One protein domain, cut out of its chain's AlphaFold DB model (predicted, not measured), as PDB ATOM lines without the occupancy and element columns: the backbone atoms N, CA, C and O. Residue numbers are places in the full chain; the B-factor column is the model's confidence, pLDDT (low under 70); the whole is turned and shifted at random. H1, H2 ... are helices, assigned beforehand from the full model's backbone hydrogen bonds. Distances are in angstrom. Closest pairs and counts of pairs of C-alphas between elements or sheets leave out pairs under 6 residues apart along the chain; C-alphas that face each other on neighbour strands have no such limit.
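Overview. This is residues 7 to 152 of the 158 residues of the protein "C-type cytochrome" of Hyphomicrobiales bacterium (UniProt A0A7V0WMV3). With little regular structure, long loops join a helical hairpin, H1 and H2, at one end to a crossed group at the other, where H7 packs between H3 and H6. The printed part has 146 residues, seven named helices, H1 to H7 in order, and no named strand; it is all helix, with 57 residues in named elements. It is compact, radius of gyration of the C-alphas 15.7 A, spanning 45 by 37 by 34 A.

Arrangement. H1, residues 7 to 14, and H2, residues 42 to 52, touch as a hairpin, opposite ways at a steep 43 degrees; their closest C-alphas, Ala 10 and Thr 47, are 5.6 A apart. H1 only just touches H5, residues 106 to 109, with 3 pairs of C-alphas within 8 A; the closest, Trp 8 and Arg 109, are 5.5 A apart. H3, residues 69 to 78, touches H7, residues 140 to 150, about perpendicular at 83 degrees; the closest C-alphas, Gly 71 and Val 146, are 4.1 A apart. H4, residues 81 to 84, touches H3 only at the corner, and only just, with 3 pairs of C-alphas within 8 A; the closest, Phe 75 and Cys 81, are 5.4 A apart. H6, residues 112 to 120, touches H7, closest C-alphas Tyr 116 and Ala 147, 5.1 A. Every O i to N i+4 pair is within hydrogen-bond range in H1, H2, H3, H6 and H7; H4 and H5 are too short for one.

Along the chain. H1 begins at C-alpha 7 (121.217, 115.662, 104.751). H2 is 15.3 A long; H7, 15.5 A, ends at C-alpha 150 (105.336, 121.312, 111.156).

Size, cuts and confidence. The printed part has no cut. The links H1 to H2, H2 to H3, H4 to H5 and H6 to H7 are long. No printed residue is under 70.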
ATOM      1  N   GLY A   7     121.236 115.579 106.215       94.38
ATOM      2  CA  GLY A   7     121.217 115.662 104.751       94.38
ATOM      3  C   GLY A   7     120.833 117.048 104.230       94.38
ATOM      4  O   GLY A   7     121.415 117.527 103.261       94.38
ATOM      5  N   TRP A   8     119.899 117.727 104.903       95.62
ATOM      6  CA  TRP A   8     119.540 119.097 104.542       95.62
ATOM      7  C   TRP A   8     120.664 120.084 104.861       95.62
ATOM      8  O   TRP A   8     120.932 120.963 104.049       95.62
ATOM      9  N   LEU A   9     121.331 119.937 106.013       96.25
ATOM     10  CA  LEU A   9     122.418 120.827 106.425       96.25
ATOM     11  C   LEU A   9     123.596 120.770 105.445       96.25
ATOM     12  O   LEU A   9     124.050 121.822 105.006       96.25
ATOM     13  N   ALA A  10     124.012 119.567 105.044       95.56
ATOM     14  CA  ALA A  10     125.071 119.386 104.051       95.56
ATOM     15  C   ALA A  10     124.729 120.061 102.716       95.56
ATOM     16  O   ALA A  10     125.526 120.831 102.184       95.56
ATOM     17  N   GLY A  11     123.514 119.830 102.205       94.50
ATOM     18  CA  GLY A  11     123.060 120.458 100.963       94.50
ATOM     19  C   GLY A  11     122.963 121.981 101.066       94.50
ATOM     20  O   GLY A  11     123.331 122.682 100.129       94.50
ATOM     21  N   TRP A  12     122.508 122.507 102.207       94.88
ATOM     22  CA  TRP A  12     122.395 123.949 102.416       94.88
ATOM     23  C   TRP A  12     123.761 124.626 102.565       94.88
ATOM     24  O   TRP A  12     123.935 125.714 102.044       94.88
ATOM     25  N   LEU A  13     124.750 124.002 103.210       95.81
ATOM     26  CA  LEU A  13     126.107 124.566 103.285       95.81
ATOM     27  C   LEU A  13     126.791 124.638 101.906       95.81
ATOM     28  O   LEU A  13     127.597 125.536 101.669       95.81
ATOM     29  N   ALA A  14     126.444 123.727 100.994       95.00
ATOM     30  CA  ALA A  14     126.955 123.702  99.622       95.00
ATOM     31  C   ALA A  14     126.182 124.610  98.637       95.00
ATOM     32  O   ALA A  14     126.698 124.948  97.571       95.00
ATOM     33  N   ASP A  15     124.939 124.984  98.943       93.19
ATOM     34  CA  ASP A  15     124.109 125.901  98.143       93.19
ATOM     35  C   ASP A  15     123.169 126.698  99.070       93.19
ATOM     36  O   ASP A  15     121.961 126.419  99.140       93.19
ATOM     37  N   PRO A  16     123.719 127.641  99.857       92.94
ATOM     38  CA  PRO A  16     122.958 128.324 100.887       92.94
ATOM     39  C   PRO A  16     121.919 129.257 100.285       92.94
ATOM     40  O   PRO A  16     122.146 129.959  99.304       92.94
ATOM     41  N   LYS A  17     120.738 129.266 100.908       90.19
ATOM     42  CA  LYS A  17     119.621 130.143 100.532       90.19
ATOM     43  C   LYS A  17     119.002 130.787 101.763       90.19
ATOM     44  O   LYS A  17     118.837 130.083 102.772       90.19
ATOM     45  N   PRO A  18     118.579 132.063 101.685       90.50
ATOM     46  CA  PRO A  18     117.885 132.725 102.780       90.50
ATOM     47  C   PRO A  18     116.672 131.921 103.263       90.50
ATOM     48  O   PRO A  18     115.764 131.577 102.506       90.50
ATOM     49  N   ILE A  19     116.645 131.611 104.561       90.69
ATOM     50  CA  ILE A  19     115.511 130.921 105.203       90.69
ATOM     51  C   ILE A  19     114.447 131.935 105.642       90.69
ATOM     52  O   ILE A  19     113.245 131.640 105.654       90.69
ATOM     53  N   ARG A  20     114.886 133.128 106.061       91.25
ATOM     54  CA  ARG A  20     114.008 134.252 106.393       91.25
ATOM     55  C   ARG A  20     113.824 135.105 105.141       91.25
ATOM     56  O   ARG A  20     114.840 135.470 104.564       91.25
ATOM     57  N   PRO A  21     112.578 135.423 104.748       91.12
ATOM     58  CA  PRO A  21     112.332 136.326 103.626       91.12
ATOM     59  C   PRO A  21     112.755 137.760 103.928       91.12
ATOM     60  O   PRO A  21     113.313 138.409 103.065       91.12
ATOM     61  N   LEU A  22     112.494 138.230 105.149       91.88
ATOM     62  CA  LEU A  22     112.810 139.589 105.586       91.88
ATOM     63  C   LEU A  22     114.011 139.592 106.529       91.88
ATOM     64  O   LEU A  22     114.261 138.589 107.223       91.88
ATOM     65  N   LYS A  23     114.731 140.719 106.574       89.19
ATOM     66  CA  LYS A  23     115.833 140.924 107.521       89.19
ATOM     67  C   LYS A  23     115.361 140.728 108.956       89.19
ATOM     68  O   LYS A  23     114.183 140.871 109.301       89.19
ATOM     69  N   PHE A  24     116.292 140.361 109.830       82.56
ATOM     70  CA  PHE A  24     115.964 140.202 111.239       82.56
ATOM     71  C   PHE A  24     115.469 141.536 111.826       82.56
ATOM     72  O   PHE A  24     116.129 142.553 111.673       82.56
ATOM     73  N   ASN A  25     114.312 141.507 112.496       80.31
ATOM     74  CA  ASN A  25     113.620 142.675 113.062       80.31
ATOM     75  C   ASN A  25     113.139 143.743 112.057       80.31
ATOM     76  O   ASN A  25     112.770 144.830 112.487       80.31
ATOM     77  N   SER A  26     113.058 143.428 110.761       84.81
ATOM     78  CA  SER A  26     112.405 144.283 109.762       84.81
ATOM     79  C   SER A  26     111.056 143.698 109.313       84.81
ATOM     80  O   SER A  26     110.835 142.482 109.373       84.81
ATOM     81  N   LEU A  27     110.138 144.576 108.897       84.06
ATOM     82  CA  LEU A  27     108.824 144.222 108.346       84.06
ATOM     83  C   LEU A  27     108.717 144.475 106.833       84.06
ATOM     84  O   LEU A  27     107.734 144.056 106.223       84.06
ATOM     85  N   ASP A  28     109.721 145.111 106.241       88.19
ATOM     86  CA  ASP A  28     109.695 145.695 104.901       88.19
ATOM     87  C   ASP A  28     110.987 145.454 104.101       88.19
ATOM     88  O   ASP A  28     110.937 145.377 102.875       88.19
ATOM     89  N   GLU A  29     112.125 145.254 104.763       92.00
ATOM     90  CA  GLU A  29     113.402 144.992 104.103       92.00
ATOM     91  C   GLU A  29     113.586 143.503 103.792       92.00
ATOM     92  O   GLU A  29     113.614 142.640 104.680       92.00
ATOM     93  N   GLU A  30     113.778 143.205 102.507       91.75
ATOM     94  CA  GLU A  30     114.116 141.869 102.026       91.75
ATOM     95  C   GLU A  30     115.466 141.401 102.575       91.75
ATOM     96  O   GLU A  30     116.426 142.166 102.722       91.75
ATOM     97  N   ASN A  31     115.542 140.106 102.868       89.06
ATOM     98  CA  ASN A  31     116.759 139.497 103.354       89.06
ATOM     99  C   ASN A  31     117.712 139.171 102.200       89.06
ATOM    100  O   ASN A  31     117.533 138.171 101.504       89.06
ATOM    101  N   ALA A  32     118.747 139.993 102.057       87.31
ATOM    102  CA  ALA A  32     119.849 139.769 101.129       87.31
ATOM    103  C   ALA A  32     120.997 138.933 101.735       87.31
ATOM    104  O   ALA A  32     122.079 138.924 101.157       87.31
ATOM    105  N   ASP A  33     120.791 138.277 102.891       81.62
ATOM    106  CA  ASP A  33     121.800 137.431 103.543       81.62
ATOM    107  C   ASP A  33     122.439 136.463 102.539       81.62
ATOM    108  O   ASP A  33     121.774 135.575 101.997       81.62
ATOM    109  N   ASP A  34     123.749 136.602 102.366       79.50
ATOM    110  CA  ASP A  34     124.565 135.741 101.526       79.50
ATOM    111  C   ASP A  34     125.500 134.937 102.427       79.50
ATOM    112  O   ASP A  34     126.557 135.399 102.864       79.50
ATOM    113  N   HIS A  35     125.043 133.753 102.827       89.44
ATOM    114  CA  HIS A  35     125.879 132.876 103.632       89.44
ATOM    115  C   HIS A  35     126.974 132.285 102.733       89.44
ATOM    116  O   HIS A  35     126.641 131.754 101.675       89.44
ATOM    117  N   PRO A  36     128.252 132.280 103.156       91.94
ATOM    118  CA  PRO A  36     129.324 131.699 102.361       91.94
ATOM    119  C   PRO A  36     129.032 130.246 101.992       91.94
ATOM    120  O   PRO A  36     128.653 129.433 102.844       91.94
ATOM    121  N   LYS A  37     129.213 129.923 100.714       94.38
ATOM    122  CA  LYS A  37     129.142 128.556 100.207       94.38
ATOM    123  C   LYS A  37     130.419 127.802 100.571       94.38
ATOM    124  O   LYS A  37     131.516 128.295 100.329       94.38
ATOM    125  N   LEU A  38     130.265 126.585 101.085       94.50
ATOM    126  CA  LEU A  38     131.378 125.660 101.298       94.50
ATOM    127  C   LEU A  38     131.593 124.794 100.047       94.50
ATOM    128  O   LEU A  38     130.629 124.356  99.412       94.50
ATOM    129  N   ALA A  39     132.855 124.569  99.680       89.25
ATOM    130  CA  ALA A  39     133.260 123.796  98.506       89.25
ATOM    131  C   ALA A  39     133.960 122.489  98.910       89.25
ATOM    132  O   ALA A  39     134.487 122.376 100.011       89.25
ATOM    133  N   GLY A  40     133.970 121.503  98.007       82.44
ATOM    134  CA  GLY A  40     134.622 120.213  98.250       82.44
ATOM    135  C   GLY A  40     134.102 119.507  99.507       82.44
ATOM    136  O   GLY A  40     132.902 119.531  99.793       82.44
ATOM    137  N   ASP A  41     135.016 118.901 100.262       91.50
ATOM    138  CA  ASP A  41     134.692 118.121 101.462       91.50
ATOM    139  C   ASP A  41     134.346 118.989 102.687       91.50
ATOM    140  O   ASP A  41     133.802 118.480 103.671       91.50
ATOM    141  N   ASP A  42     134.570 120.309 102.634       94.69
ATOM    142  CA  ASP A  42     134.313 121.214 103.765       94.69
ATOM    143  C   ASP A  42     132.847 121.190 104.199       94.69
ATOM    144  O   ASP A  42     132.545 121.188 105.393       94.69
ATOM    145  N   ALA A  43     131.912 121.111 103.248       94.44
ATOM    146  CA  ALA A  43     130.488 121.034 103.562       94.44
ATOM    147  C   ALA A  43     130.149 119.780 104.385       94.44
ATOM    148  O   ALA A  43     129.329 119.852 105.306       94.44
ATOM    149  N   ALA A  44     130.786 118.644 104.087       94.19
ATOM    150  CA  ALA A  44     130.597 117.398 104.823       94.19
ATOM    151  C   ALA A  44     131.254 117.469 106.210       94.19
ATOM    152  O   ALA A  44     130.586 117.203 107.210       94.19
ATOM    153  N   ASN A  45     132.505 117.928 106.279       96.25
ATOM    154  CA  ASN A  45     133.259 118.054 107.528       96.25
ATOM    155  C   ASN A  45     132.573 119.004 108.522       96.25
ATOM    156  O   ASN A  45     132.362 118.664 109.688       96.25
ATOM    157  N   VAL A  46     132.145 120.177 108.046       96.75
ATOM    158  CA  VAL A  46     131.400 121.145 108.861       96.75
ATOM    159  C   VAL A  46     130.034 120.586 109.248       96.75
ATOM    160  O   VAL A  46     129.597 120.782 110.381       96.75
ATOM    161  N   THR A  47     129.360 119.845 108.360       96.94
ATOM    162  CA  THR A  47     128.107 119.164 108.719       96.94
ATOM    163  C   THR A  47     128.321 118.191 109.869       96.94
ATOM    164  O   THR A  47     127.540 118.214 110.817       96.94
ATOM    165  N   ASP A  48     129.355 117.354 109.825       97.31
ATOM    166  CA  ASP A  48     129.623 116.367 110.873       97.31
ATOM    167  C   ASP A  48     129.942 117.028 112.212       97.31
ATOM    168  O   ASP A  48     129.359 116.648 113.231       97.31
ATOM    169  N   PHE A  49     130.753 118.087 112.199       97.44
ATOM    170  CA  PHE A  49     131.009 118.894 113.386       97.44
ATOM    171  C   PHE A  49     129.725 119.530 113.941       97.44
ATOM    172  O   PHE A  49     129.382 119.340 115.103       97.44
ATOM    173  N   LEU A  50     128.936 120.224 113.117       96.50
ATOM    174  CA  LEU A  50     127.671 120.821 113.566       96.50
ATOM    175  C   LEU A  50     126.659 119.763 114.030       96.50
ATOM    176  O   LEU A  50     125.793 120.039 114.865       96.50
ATOM    177  N   MET A  51     126.753 118.543 113.501       96.62
ATOM    178  CA  MET A  51     125.941 117.421 113.941       96.62
ATOM    179  C   MET A  51     126.452 116.773 115.234       96.62
ATOM    180  O   MET A  51     125.641 116.130 115.898       96.62
ATOM    181  N   SER A  52     127.700 116.974 115.652       96.69
ATOM    182  CA  SER A  52     128.143 116.567 116.992       96.69
ATOM    183  C   SER A  52     127.656 117.535 118.076       96.69
ATOM    184  O   SER A  52     127.440 117.123 119.211       96.69
ATOM    185  N   LEU A  53     127.378 118.797 117.719       95.88
ATOM    186  CA  LEU A  53     126.846 119.790 118.652       95.88
ATOM    187  C   LEU A  53     125.382 119.496 119.024       95.88
ATOM    188  O   LEU A  53     124.449 119.613 118.212       95.88
ATOM    189  N   THR A  54     125.175 119.139 120.288       94.75
ATOM    190  CA  THR A  54     123.862 118.876 120.885       94.75
ATOM    191  C   THR A  54     123.575 119.816 122.047       94.75
ATOM    192  O   THR A  54     124.473 120.409 122.633       94.75
ATOM    193  N   VAL A  55     122.295 119.957 122.378       94.19
ATOM    194  CA  VAL A  55     121.826 120.676 123.562       94.19
ATOM    195  C   VAL A  55     120.811 119.819 124.303       94.19
ATOM    196  O   VAL A  55     119.883 119.292 123.685       94.19
ATOM    197  N   ASP A  56     120.964 119.737 125.623       94.88
ATOM    198  CA  ASP A  56     120.180 118.865 126.513       94.88
ATOM    199  C   ASP A  56     118.678 119.159 126.479       94.88
ATOM    200  O   ASP A  56     117.847 118.288 126.710       94.88
ATOM    201  N   ALA A  57     118.306 120.391 126.119       94.38
ATOM    202  CA  ALA A  57     116.914 120.784 125.940       94.38
ATOM    203  C   ALA A  57     116.194 120.031 124.801       94.38
ATOM    204  O   ALA A  57     114.971 120.128 124.694       94.38
ATOM    205  N   VAL A  58     116.924 119.325 123.925       96.81
ATOM    206  CA  VAL A  58     116.366 118.535 122.822       96.81
ATOM    207  C   VAL A  58     116.529 117.047 123.110       96.81
ATOM    208  O   VAL A  58     117.539 116.439 122.771       96.81
ATOM    209  N   GLU A  59     115.486 116.466 123.690       94.88
ATOM    210  CA  GLU A  59     115.368 115.025 123.908       94.88
ATOM    211  C   GLU A  59     115.058 114.301 122.587       94.88
ATOM    212  O   GLU A  59     114.106 114.650 121.885       94.88
ATOM    213  N   ALA A  60     115.861 113.296 122.238       94.38
ATOM    214  CA  ALA A  60     115.726 112.569 120.981       94.38
ATOM    215  C   ALA A  60     114.557 111.568 120.998       94.38
ATOM    216  O   ALA A  60     114.345 110.844 121.966       94.38
ATOM    217  N   GLY A  61     113.833 111.466 119.881       94.00
ATOM    218  CA  GLY A  61     112.801 110.450 119.659       94.00
ATOM    219  C   GLY A  61     111.415 110.791 120.219       94.00
ATOM    220  O   GLY A  61     110.512 109.949 120.157       94.00
ATOM    221  N   VAL A  62     111.210 112.015 120.715       96.19
ATOM    222  CA  VAL A  62     109.937 112.475 121.295       96.19
ATOM    223  C   VAL A  62     108.868 112.687 120.217       96.19
ATOM    224  O   VAL A  62     107.692 112.361 120.415       96.19
ATOM    225  N   ILE A  63     109.253 113.229 119.061       97.56
ATOM    226  CA  ILE A  63     108.357 113.588 117.963       97.56
ATOM    227  C   ILE A  63     108.584 112.673 116.766       97.56
ATOM    228  O   ILE A  63     109.613 112.703 116.097       97.56
ATOM    229  N   LYS A  64     107.540 111.920 116.415       94.00
ATOM    230  CA  LYS A  64     107.506 111.092 115.205       94.00
ATOM    231  C   LYS A  64     106.690 111.797 114.118       94.00
ATOM    232  O   LYS A  64     105.478 111.958 114.306       94.00
ATOM    233  N   PRO A  65     107.295 112.213 112.987       90.88
ATOM    234  CA  PRO A  65     106.568 112.855 111.902       90.88
ATOM    235  C   PRO A  65     105.437 111.968 111.386       90.88
ATOM    236  O   PRO A  65     105.652 110.852 110.927       90.88
ATOM    237  N   LYS A  66     104.210 112.480 111.448       92.50
ATOM    238  CA  LYS A  66     103.036 111.856 110.832       92.50
ATOM    239  C   LYS A  66     101.962 112.887 110.527       92.50
ATOM    240  O   LYS A  66     101.948 113.976 111.102       92.50
ATOM    241  N   ARG A  67     100.991 112.523 109.685       91.38
ATOM    242  CA  ARG A  67      99.788 113.341 109.490       91.38
ATOM    243  C   ARG A  67      99.144 113.638 110.850       91.38
ATOM    244  O   ARG A  67      98.761 112.725 111.575       91.38
ATOM    245  N   ASN A  68      98.989 114.923 111.173       94.25
ATOM    246  CA  ASN A  68      98.428 115.361 112.448       94.25
ATOM    247  C   ASN A  68      97.361 116.448 112.241       94.25
ATOM    248  O   ASN A  68      97.663 117.624 112.033       94.25
ATOM    249  N   VAL A  69      96.087 116.041 112.277       94.69
ATOM    250  CA  VAL A  69      94.941 116.944 112.064       94.69
ATOM    251  C   VAL A  69      94.793 117.940 113.215       94.69
ATOM    252  O   VAL A  69      94.506 119.112 112.971       94.69
ATOM    253  N   LYS A  70      95.038 117.509 114.458       96.25
ATOM    254  CA  LYS A  70      94.953 118.389 115.629       96.25
ATOM    255  C   LYS A  70      96.035 119.467 115.590       96.25
ATOM    256  O   LYS A  70      95.731 120.637 115.793       96.25
ATOM    257  N   GLY A  71      97.265 119.090 115.242       95.75
ATOM    258  CA  GLY A  71      98.380 120.016 115.032       95.75
ATOM    259  C   GLY A  71      98.067 121.057 113.963       95.75
ATOM    260  O   GLY A  71      98.257 122.246 114.196       95.75
ATOM    261  N   LYS A  72      97.465 120.632 112.845       93.75
ATOM    262  CA  LYS A  72      96.968 121.545 111.806       93.75
ATOM    263  C   LYS A  72      95.925 122.531 112.335       93.75
ATOM    264  O   LYS A  72      95.996 123.716 112.029       93.75
ATOM    265  N   GLN A  73      94.938 122.054 113.094       94.06
ATOM    266  CA  GLN A  73      93.908 122.924 113.668       94.06
ATOM    267  C   GLN A  73      94.513 123.949 114.624       94.06
ATOM    268  O   GLN A  73      94.135 125.114 114.572       94.06
ATOM    269  N   ILE A  74      95.470 123.540 115.458       95.12
ATOM    270  CA  ILE A  74      96.154 124.463 116.365       95.12
ATOM    271  C   ILE A  74      96.946 125.496 115.563       95.12
ATOM    272  O   ILE A  74      96.780 126.684 115.804       95.12
ATOM    273  N   PHE A  75      97.718 125.052 114.570       93.88
ATOM    274  CA  PHE A  75      98.558 125.906 113.727       93.88
ATOM    275  C   PHE A  75      97.774 126.967 112.937       93.88
ATOM    276  O   PHE A  75      98.295 128.050 112.695       93.88
ATOM    277  N   ILE A  76      96.561 126.638 112.476       89.31
ATOM    278  CA  ILE A  76      95.763 127.523 111.610       89.31
ATOM    279  C   ILE A  76      94.732 128.326 112.406       89.31
ATOM    280  O   ILE A  76      94.470 129.475 112.071       89.31
ATOM    281  N   LYS A  77      94.082 127.707 113.400       88.25
ATOM    282  CA  LYS A  77      92.893 128.275 114.057       88.25
ATOM    283  C   LYS A  77      93.130 128.723 115.492       88.25
ATOM    284  O   LYS A  77      92.548 129.714 115.905       88.25
ATOM    285  N   LYS A  78      93.902 127.961 116.276       88.06
ATOM    286  CA  LYS A  78      94.075 128.234 117.715       88.06
ATOM    287  C   LYS A  78      95.205 129.226 117.967       88.06
ATOM    288  O   LYS A  78      95.090 130.061 118.851       88.06
ATOM    289  N   MET A  79      96.281 129.113 117.193       89.62
ATOM    290  CA  MET A  79      97.433 130.002 117.235       89.62
ATOM    291  C   MET A  79      97.638 130.630 115.854       89.62
ATOM    292  O   MET A  79      97.513 129.922 114.854       89.62
ATOM    293  N   PRO A  80      98.012 131.916 115.763       87.06
ATOM    294  CA  PRO A  80      98.242 132.594 114.490       87.06
ATOM    295  C   PRO A  80      99.626 132.259 113.903       87.06
ATOM    296  O   PRO A  80     100.369 133.151 113.497       87.06
ATOM    297  N   CYS A  81     100.015 130.978 113.844       93.62
ATOM    298  CA  CYS A  81     101.336 130.577 113.340       93.62
ATOM    299  C   CYS A  81     101.545 131.043 111.892       93.62
ATOM    300  O   CYS A  81     102.607 131.564 111.548       93.62
ATOM    301  N   SER A  82     100.504 130.922 111.061       91.25
ATOM    302  CA  SER A  82     100.500 131.412 109.680       91.25
ATOM    303  C   SER A  82     100.488 132.936 109.557       91.25
ATOM    304  O   SER A  82     100.706 133.437 108.461       91.25
ATOM    305  N   GLY A  83     100.238 133.675 110.642       91.25
ATOM    306  CA  GLY A  83     100.292 135.140 110.644       91.25
ATOM    307  C   GLY A  83     101.714 135.665 110.449       91.25
ATOM    308  O   GLY A  83     101.907 136.660 109.761       91.25
ATOM    309  N   CYS A  84     102.715 134.948 110.970       92.44
ATOM    310  CA  CYS A  84     104.124 135.321 110.822       92.44
ATOM    311  C   CYS A  84     104.891 134.393 109.877       92.44
ATOM    312  O   CYS A  84     105.839 134.832 109.235       92.44
ATOM    313  N   HIS A  85     104.514 133.116 109.797       94.75
ATOM    314  CA  HIS A  85     105.256 132.121 109.033       94.75
ATOM    315  C   HIS A  85     104.542 131.719 107.747       94.75
ATOM    316  O   HIS A  85     103.411 131.232 107.779       94.75
ATOM    317  N   GLN A  86     105.257 131.787 106.630       93.56
ATOM    318  CA  GLN A  86     104.838 131.131 105.403       93.56
ATOM    319  C   GLN A  86     105.035 129.614 105.511       93.56
ATOM    320  O   GLN A  86     106.029 129.133 106.065       93.56
ATOM    321  N   ALA A  87     104.097 128.851 104.962       91.81
ATOM    322  CA  ALA A  87     104.137 127.396 104.940       91.81
ATOM    323  C   ALA A  87     103.533 126.839 103.645       91.81
ATOM    324  O   ALA A  87     102.712 127.485 102.988       91.81
ATOM    325  N   SER A  88     103.918 125.608 103.307       84.94
ATOM    326  CA  SER A  88     103.342 124.861 102.187       84.94
ATOM    327  C   SER A  88     101.924 124.401 102.534       84.94
ATOM    328  O   SER A  88     101.719 123.545 103.396       84.94
ATOM    329  N   GLY A  89     100.936 124.974 101.856       74.94
ATOM    330  CA  GLY A  89      99.527 124.620 101.963       74.94
ATOM    331  C   GLY A  89      99.116 123.463 101.047       74.94
ATOM    332  O   GLY A  89      99.926 122.708 100.502       74.94
ATOM    333  N   ARG A  90      97.801 123.310 100.864       70.62
ATOM    334  CA  ARG A  90      97.225 122.286  99.977       70.62
ATOM    335  C   ARG A  90      97.687 122.537  98.534       70.62
ATOM    336  O   ARG A  90      97.735 123.685  98.104       70.62
ATOM    337  N   LYS A  91      98.012 121.470  97.794       72.75
ATOM    338  CA  LYS A  91      98.526 121.536  96.408       72.75
ATOM    339  C   LYS A  91      99.826 122.353  96.243       72.75
ATOM    340  O   LYS A  91     100.093 122.859  95.165       72.75
ATOM    341  N   GLY A  92     100.627 122.507  97.302       74.50
ATOM    342  CA  GLY A  92     101.923 123.193  97.222       74.50
ATOM    343  C   GLY A  92     101.849 124.724  97.164       74.50
ATOM    344  O   GLY A  92     102.883 125.367  97.000       74.50
ATOM    345  N   LYS A  93     100.660 125.325  97.331       83.88
ATOM    346  CA  LYS A  93     100.522 126.784  97.436       83.88
ATOM    347  C   LYS A  93     101.213 127.273  98.708       83.88
ATOM    348  O   LYS A  93     100.859 126.833  99.800       83.88
ATOM    349  N   ILE A  94     102.169 128.185  98.569       89.94
ATOM    350  CA  ILE A  94     102.816 128.847  99.704       89.94
ATOM    351  C   ILE A  94     101.914 129.992 100.169       89.94
ATOM    352  O   ILE A  94     101.390 130.751  99.354       89.94
ATOM    353  N   SER A  95     101.688 130.084 101.476       90.06
ATOM    354  CA  SER A  95     100.858 131.126 102.088       90.06
ATOM    355  C   SER A  95     101.277 131.383 103.530       90.06
ATOM    356  O   SER A  95     101.817 130.479 104.171       90.06
ATOM    357  N   GLY A  96     100.952 132.565 104.050       91.94
ATOM    358  CA  GLY A  96     101.236 132.992 105.419       91.94
ATOM    359  C   GLY A  96     102.107 134.246 105.453       91.94
ATOM    360  O   GLY A  96     102.392 134.836 104.411       91.94
ATOM    361  N   GLY A  97     102.507 134.655 106.653       91.62
ATOM    362  CA  GLY A  97     103.336 135.836 106.872       91.62
ATOM    363  C   GLY A  97     104.792 135.665 106.443       91.62
ATOM    364  O   GLY A  97     105.292 134.554 106.264       91.62
ATOM    365  N   ARG A  98     105.490 136.794 106.304       91.81
ATOM    366  CA  ARG A  98     106.912 136.850 105.922       91.81
ATOM    367  C   ARG A  98     107.838 137.315 107.053       91.81
ATOM    368  O   ARG A  98     109.052 137.206 106.918       91.81
ATOM    369  N   SER A  99     107.275 137.784 108.170       90.62
ATOM    370  CA  SER A  99     108.023 138.295 109.330       90.62
ATOM    371  C   SER A  99     108.762 137.194 110.109       90.62
ATOM    372  O   SER A  99     109.799 137.428 110.739       90.62
ATOM    373  N   GLY A 100     108.266 135.956 110.054       91.00
ATOM    374  CA  GLY A 100     108.909 134.760 110.592       91.00
ATOM    375  C   GLY A 100     109.754 134.007 109.550       91.00
ATOM    376  O   GLY A 100     109.558 134.164 108.345       91.00
ATOM    377  N   PRO A 101     110.678 133.125 109.984       92.50
ATOM    378  CA  PRO A 101     111.357 132.199 109.081       92.50
ATOM    379  C   PRO A 101     110.371 131.348 108.280       92.50
ATOM    380  O   PRO A 101     109.366 130.886 108.827       92.50
ATOM    381  N   SER A 102     110.701 131.062 107.021       94.56
ATOM    382  CA  SER A 102     109.897 130.162 106.199       94.56
ATOM    383  C   SER A 102     109.804 128.770 106.825       94.56
ATOM    384  O   SER A 102     110.816 128.163 107.198       94.56
ATOM    385  N   LEU A 103     108.584 128.244 106.925       95.88
ATOM    386  CA  LEU A 103     108.330 126.855 107.298       95.88
ATOM    387  C   LEU A 103     108.140 125.952 106.067       95.88
ATOM    388  O   LEU A 103     107.931 124.749 106.213       95.88
ATOM    389  N   VAL A 104     108.247 126.489 104.848       94.00
ATOM    390  CA  VAL A 104     108.330 125.674 103.625       94.00
ATOM    391  C   VAL A 104     109.535 124.735 103.744       94.00
ATOM    392  O   VAL A 104     110.634 125.171 104.078       94.00
ATOM    393  N   GLY A 105     109.321 123.432 103.538       93.56
ATOM    394  CA  GLY A 105     110.368 122.419 103.718       93.56
ATOM    395  C   GLY A 105     110.851 122.219 105.157       93.56
ATOM    396  O   GLY A 105     111.868 121.562 105.363       93.56
ATOM    397  N   ALA A 106     110.156 122.745 106.173       95.56
ATOM    398  CA  ALA A 106     110.591 122.604 107.565       95.56
ATOM    399  C   ALA A 106     110.761 121.143 108.010       95.56
ATOM    400  O   ALA A 106     111.628 120.881 108.834       95.56
ATOM    401  N   GLY A 107     109.990 120.201 107.462       94.62
ATOM    402  CA  GLY A 107     110.119 118.776 107.769       94.62
ATOM    403  C   GLY A 107     111.349 118.100 107.160       94.62
ATOM    404  O   GLY A 107     111.778 117.064 107.651       94.62
ATOM    405  N   GLU A 108     111.920 118.676 106.104       94.44
ATOM    406  CA  GLU A 108     113.198 118.237 105.525       94.44
ATOM    407  C   GLU A 108     114.376 118.937 106.212       94.44
ATOM    408  O   GLU A 108     115.456 118.374 106.314       94.44
ATOM    409  N   ARG A 109     114.147 120.155 106.712       96.25
ATOM    410  CA  ARG A 109     115.167 121.025 107.303       96.25
ATOM    411  C   ARG A 109     115.409 120.783 108.788       96.25
ATOM    412  O   ARG A 109     116.554 120.692 109.218       96.25
ATOM    413  N   LEU A 110     114.350 120.772 109.590       97.56
ATOM    414  CA  LEU A 110     114.428 120.819 111.049       97.56
ATOM    415  C   LEU A 110     114.292 119.427 111.667       97.56
ATOM    416  O   LEU A 110     113.529 118.582 111.195       97.56
ATOM    417  N   ASN A 111     114.997 119.216 112.775       97.50
ATOM    418  CA  ASN A 111     114.767 118.074 113.647       97.50
ATOM    419  C   ASN A 111     113.381 118.222 114.328       97.50
ATOM    420  O   ASN A 111     113.133 119.256 114.960       97.50
ATOM    421  N   PRO A 112     112.475 117.228 114.222       97.50
ATOM    422  CA  PRO A 112     111.167 117.248 114.874       97.50
ATOM    423  C   PRO A 112     111.224 117.516 116.383       97.50
ATOM    424  O   PRO A 112     110.405 118.281 116.900       97.50
ATOM    425  N   ASP A 113     112.211 116.946 117.071       97.94
ATOM    426  CA  ASP A 113     112.381 117.103 118.517       97.94
ATOM    427  C   ASP A 113     112.801 118.527 118.881       97.94
ATOM    428  O   ASP A 113     112.298 119.113 119.841       97.94
ATOM    429  N   TRP A 114     113.638 119.148 118.046       97.94
ATOM    430  CA  TRP A 114     113.996 120.555 118.210       97.94
ATOM    431  C   TRP A 114     112.813 121.483 117.993       97.94
ATOM    432  O   TRP A 114     112.683 122.463 118.720       97.94
ATOM    433  N   ILE A 115     111.915 121.186 117.044       97.12
ATOM    434  CA  ILE A 115     110.691 121.981 116.875       97.12
ATOM    435  C   ILE A 115     109.881 121.955 118.176       97.12
ATOM    436  O   ILE A 115     109.427 122.999 118.638       97.12
ATOM    437  N   TYR A 116     109.715 120.780 118.785       97.50
ATOM    438  CA  TYR A 116     109.003 120.645 120.054       97.50
ATOM    439  C   TYR A 116     109.692 121.403 121.196       97.50
ATOM    440  O   TYR A 116     109.039 122.204 121.870       97.50
ATOM    441  N   ALA A 117     111.002 121.223 121.365       96.69
ATOM    442  CA  ALA A 117     111.782 121.927 122.378       96.69
ATOM    443  C   ALA A 117     111.720 123.452 122.195       96.69
ATOM    444  O   ALA A 117     111.481 124.192 123.151       96.69
ATOM    445  N   TYR A 118     111.852 123.928 120.955       96.25
ATOM    446  CA  TYR A 118     111.783 125.346 120.616       96.25
ATOM    447  C   TYR A 118     110.405 125.941 120.921       96.25
ATOM    448  O   TYR A 118     110.319 127.046 121.444       96.25
ATOM    449  N   LEU A 119     109.312 125.221 120.641       95.12
ATOM    450  CA  LEU A 119     107.964 125.694 120.979       95.12
ATOM    451  C   LEU A 119     107.716 125.739 122.496       95.12
ATOM    452  O   LEU A 119     106.956 126.595 122.958       95.12
ATOM    453  N   LYS A 120     108.346 124.843 123.270       94.38
ATOM    454  CA  LYS A 120     108.263 124.849 124.738       94.38
ATOM    455  C   LYS A 120     109.047 125.993 125.358       94.38
ATOM    456  O   LYS A 120     108.505 126.686 126.212       94.38
ATOM    457  N   ASN A 121     110.299 126.183 124.956       92.69
ATOM    458  CA  ASN A 121     111.152 127.220 125.523       92.69
ATOM    459  C   ASN A 121     112.125 127.784 124.474       92.69
ATOM    460  O   ASN A 121     113.293 127.388 124.417       92.69
ATOM    461  N   PRO A 122     111.677 128.746 123.650       92.69
ATOM    462  CA  PRO A 122     112.517 129.294 122.597       92.69
ATOM    463  C   PRO A 122     113.682 130.135 123.140       92.69
ATOM    464  O   PRO A 122     114.648 130.349 122.414       92.69
ATOM    465  N   THR A 123     113.640 130.585 124.403       90.75
ATOM    466  CA  THR A 123     114.706 131.388 125.032       90.75
ATOM    467  C   THR A 123     116.036 130.647 125.111       90.75
ATOM    468  O   THR A 123     117.068 131.282 124.928       90.75
ATOM    469  N   VAL A 124     116.011 129.320 125.287       90.69
ATOM    470  CA  VAL A 124     117.222 128.478 125.319       90.69
ATOM    471  C   VAL A 124     117.990 128.557 123.997       90.69
ATOM    472  O   VAL A 124     119.213 128.537 123.979       90.69
ATOM    473  N   PHE A 125     117.270 128.675 122.879       91.38
ATOM    474  CA  PHE A 125     117.862 128.696 121.540       91.38
ATOM    475  C   PHE A 125     118.058 130.109 120.999       91.38
ATOM    476  O   PHE A 125     118.910 130.339 120.142       91.38
ATOM    477  N   LYS A 126     117.195 131.041 121.413       87.62
ATOM    478  CA  LYS A 126     117.199 132.419 120.945       87.62
ATOM    479  C   LYS A 126     116.695 133.357 122.055       87.62
ATOM    480  O   LYS A 126     115.477 133.510 122.226       87.62
ATOM    481  N   PRO A 127     117.612 134.010 122.793       83.94
ATOM    482  CA  PRO A 127     117.249 134.940 123.859       83.94
ATOM    483  C   PRO A 127     116.355 136.080 123.348       83.94
ATOM    484  O   PRO A 127     115.259 136.281 123.872       83.94
ATOM    485  N   VAL A 128     116.753 136.723 122.243       83.69
ATOM    486  CA  VAL A 128     116.013 137.822 121.593       83.69
ATOM    487  C   VAL A 128     115.113 137.293 120.474       83.69
ATOM    488  O   VAL A 128     115.588 136.846 119.426       83.69
ATOM    489  N   LYS A 129     113.791 137.340 120.671       84.06
ATOM    490  CA  LYS A 129     112.801 136.747 119.756       84.06
ATOM    491  C   LYS A 129     111.479 137.512 119.762       84.06
ATOM    492  O   LYS A 129     111.020 137.946 120.807       84.06
ATOM    493  N   ALA A 130     110.840 137.565 118.596       86.12
ATOM    494  CA  ALA A 130     109.448 137.994 118.451       86.12
ATOM    495  C   ALA A 130     108.449 136.824 118.562       86.12
ATOM    496  O   ALA A 130     107.257 137.033 118.759       86.12
ATOM    497  N   MET A 131     108.915 135.577 118.409       90.69
ATOM    498  CA  MET A 131     108.049 134.403 118.510       90.69
ATOM    499  C   MET A 131     107.695 134.132 119.983       90.69
ATOM    500  O   MET A 131     108.624 134.006 120.787       90.69
ATOM    501  N   PRO A 132     106.402 134.005 120.338       88.31
ATOM    502  CA  PRO A 132     105.983 133.751 121.714       88.31
ATOM    503  C   PRO A 132     106.481 132.410 122.259       88.31
ATOM    504  O   PRO A 132     106.703 131.455 121.508       88.31
ATOM    505  N   THR A 133     106.577 132.320 123.582       88.62
ATOM    506  CA  THR A 133     106.715 131.044 124.296       88.62
ATOM    507  C   THR A 133     105.329 130.423 124.467       88.62
ATOM    508  O   THR A 133     104.428 131.080 124.981       88.62
ATOM    509  N   PHE A 134     105.135 129.169 124.043       90.00
ATOM    510  CA  PHE A 134     103.813 128.523 124.094       90.00
ATOM    511  C   PHE A 134     103.594 127.638 125.325       90.00
ATOM    512  O   PHE A 134     102.461 127.215 125.564       90.00
ATOM    513  N   ALA A 135     104.636 127.355 126.112       88.12
ATOM    514  CA  ALA A 135     104.462 126.735 127.422       88.12
ATOM    515  C   ALA A 135     103.567 127.621 128.308       88.12
ATOM    516  O   ALA A 135     103.704 128.840 128.313       88.12
ATOM    517  N   GLY A 136     102.605 127.009 129.001       89.31
ATOM    518  CA  GLY A 136     101.578 127.721 129.774       89.31
ATOM    519  C   GLY A 136     100.371 128.198 128.952       89.31
ATOM    520  O   GLY A 136      99.284 128.318 129.504       89.31
ATOM    521  N   ILE A 137     100.510 128.377 127.631       91.56
ATOM    522  CA  ILE A 137      99.402 128.728 126.715       91.56
ATOM    523  C   ILE A 137      98.793 127.467 126.084       91.56
ATOM    524  O   ILE A 137      97.575 127.315 125.963       91.56
ATOM    525  N   LEU A 138      99.647 126.533 125.660       93.88
ATOM    526  CA  LEU A 138      99.260 125.242 125.102       93.88
ATOM    527  C   LEU A 138      99.649 124.114 126.058       93.88
ATOM    528  O   LEU A 138     100.719 124.122 126.661       93.88
ATOM    529  N   LYS A 139      98.791 123.091 126.139       96.25
ATOM    530  CA  LYS A 139      99.129 121.836 126.821       96.25
ATOM    531  C   LYS A 139     100.293 121.161 126.090       96.25
ATOM    532  O   LYS A 139     100.358 121.226 124.865       96.25
ATOM    533  N   ASP A 140     101.137 120.421 126.806       96.19
ATOM    534  CA  ASP A 140     102.283 119.708 126.217       96.19
ATOM    535  C   ASP A 140     101.895 118.858 124.992       96.19
ATOM    536  O   ASP A 140     102.515 118.935 123.933       96.19
ATOM    537  N   LYS A 141     100.772 118.135 125.093       96.69
ATOM    538  CA  LYS A 141     100.196 117.348 123.993       96.69
ATOM    539  C   LYS A 141      99.868 118.193 122.755       96.69
ATOM    540  O   LYS A 141     100.067 117.736 121.632       96.69
ATOM    541  N   ASP A 142      99.366 119.412 122.941       97.00
ATOM    542  CA  ASP A 142      99.070 120.339 121.845       97.00
ATOM    543  C   ASP A 142     100.366 120.849 121.197       97.00
ATOM    544  O   ASP A 142     100.444 120.905 119.970       97.00
ATOM    545  N   ILE A 143     101.410 121.122 121.987       97.00
ATOM    546  CA  ILE A 143     102.734 121.500 121.466       97.00
ATOM    547  C   ILE A 143     103.337 120.351 120.644       97.00
ATOM    548  O   ILE A 143     103.761 120.569 119.509       97.00
ATOM    549  N   LYS A 144     103.287 119.110 121.152       97.50
ATOM    550  CA  LYS A 144     103.710 117.906 120.407       97.50
ATOM    551  C   LYS A 144     102.941 117.749 119.097       97.50
ATOM    552  O   LYS A 144     103.531 117.431 118.063       97.50
ATOM    553  N   ASN A 145     101.631 118.010 119.108       97.75
ATOM    554  CA  ASN A 145     100.808 117.964 117.901       97.75
ATOM    555  C   ASN A 145     101.248 119.002 116.859       97.75
ATOM    556  O   ASN A 145     101.329 118.669 115.675       97.75
ATOM    557  N   VAL A 146     101.543 120.235 117.282       96.81
ATOM    558  CA  VAL A 146     102.050 121.289 116.388       96.81
ATOM    559  C   VAL A 146     103.425 120.918 115.839       96.81
ATOM    560  O   VAL A 146     103.607 120.976 114.626       96.81
ATOM    561  N   ALA A 147     104.353 120.463 116.684       97.50
ATOM    562  CA  ALA A 147     105.682 120.031 116.249       97.50
ATOM    563  C   ALA A 147     105.604 118.906 115.205       97.50
ATOM    564  O   ALA A 147     106.194 119.014 114.132       97.50
ATOM    565  N   THR A 148     104.772 117.892 115.466       97.69
ATOM    566  CA  THR A 148     104.495 116.795 114.522       97.69
ATOM    567  C   THR A 148     103.925 117.307 113.196       97.69
ATOM    568  O   THR A 148     104.233 116.781 112.131       97.69
ATOM    569  N   TYR A 149     103.050 118.315 113.229       95.69
ATOM    570  CA  TYR A 149     102.465 118.875 112.012       95.69
ATOM    571  C   TYR A 149     103.498 119.651 111.183       95.69
ATOM    572  O   TYR A 149     103.610 119.416 109.981       95.69
ATOM    573  N   VAL A 150     104.287 120.519 111.823       95.38
ATOM    574  CA  VAL A 150     105.336 121.312 111.156       95.38
ATOM    575  C   VAL A 150     106.434 120.411 110.588       95.38
ATOM    576  O   VAL A 150     106.911 120.655 109.481       95.38
ATOM    577  N   SER A 151     106.773 119.313 111.272       95.88
ATOM    578  CA  SER A 151     107.763 118.339 110.796       95.88
ATOM    579  C   SER A 151     107.331 117.566 109.540       95.88
ATOM    580  O   SER A 151     108.094 116.756 109.026       95.88
ATOM    581  N   ASN A 152     106.110 117.776 109.038       93.06
ATOM    582  CA  ASN A 152     105.630 117.198 107.780       93.06
ATOM    583  C   ASN A 152     105.639 118.188 106.609       93.06
ATOM    584  O   ASN A 152     105.250 117.820 105.499       93.06
TER     585      ASN A 152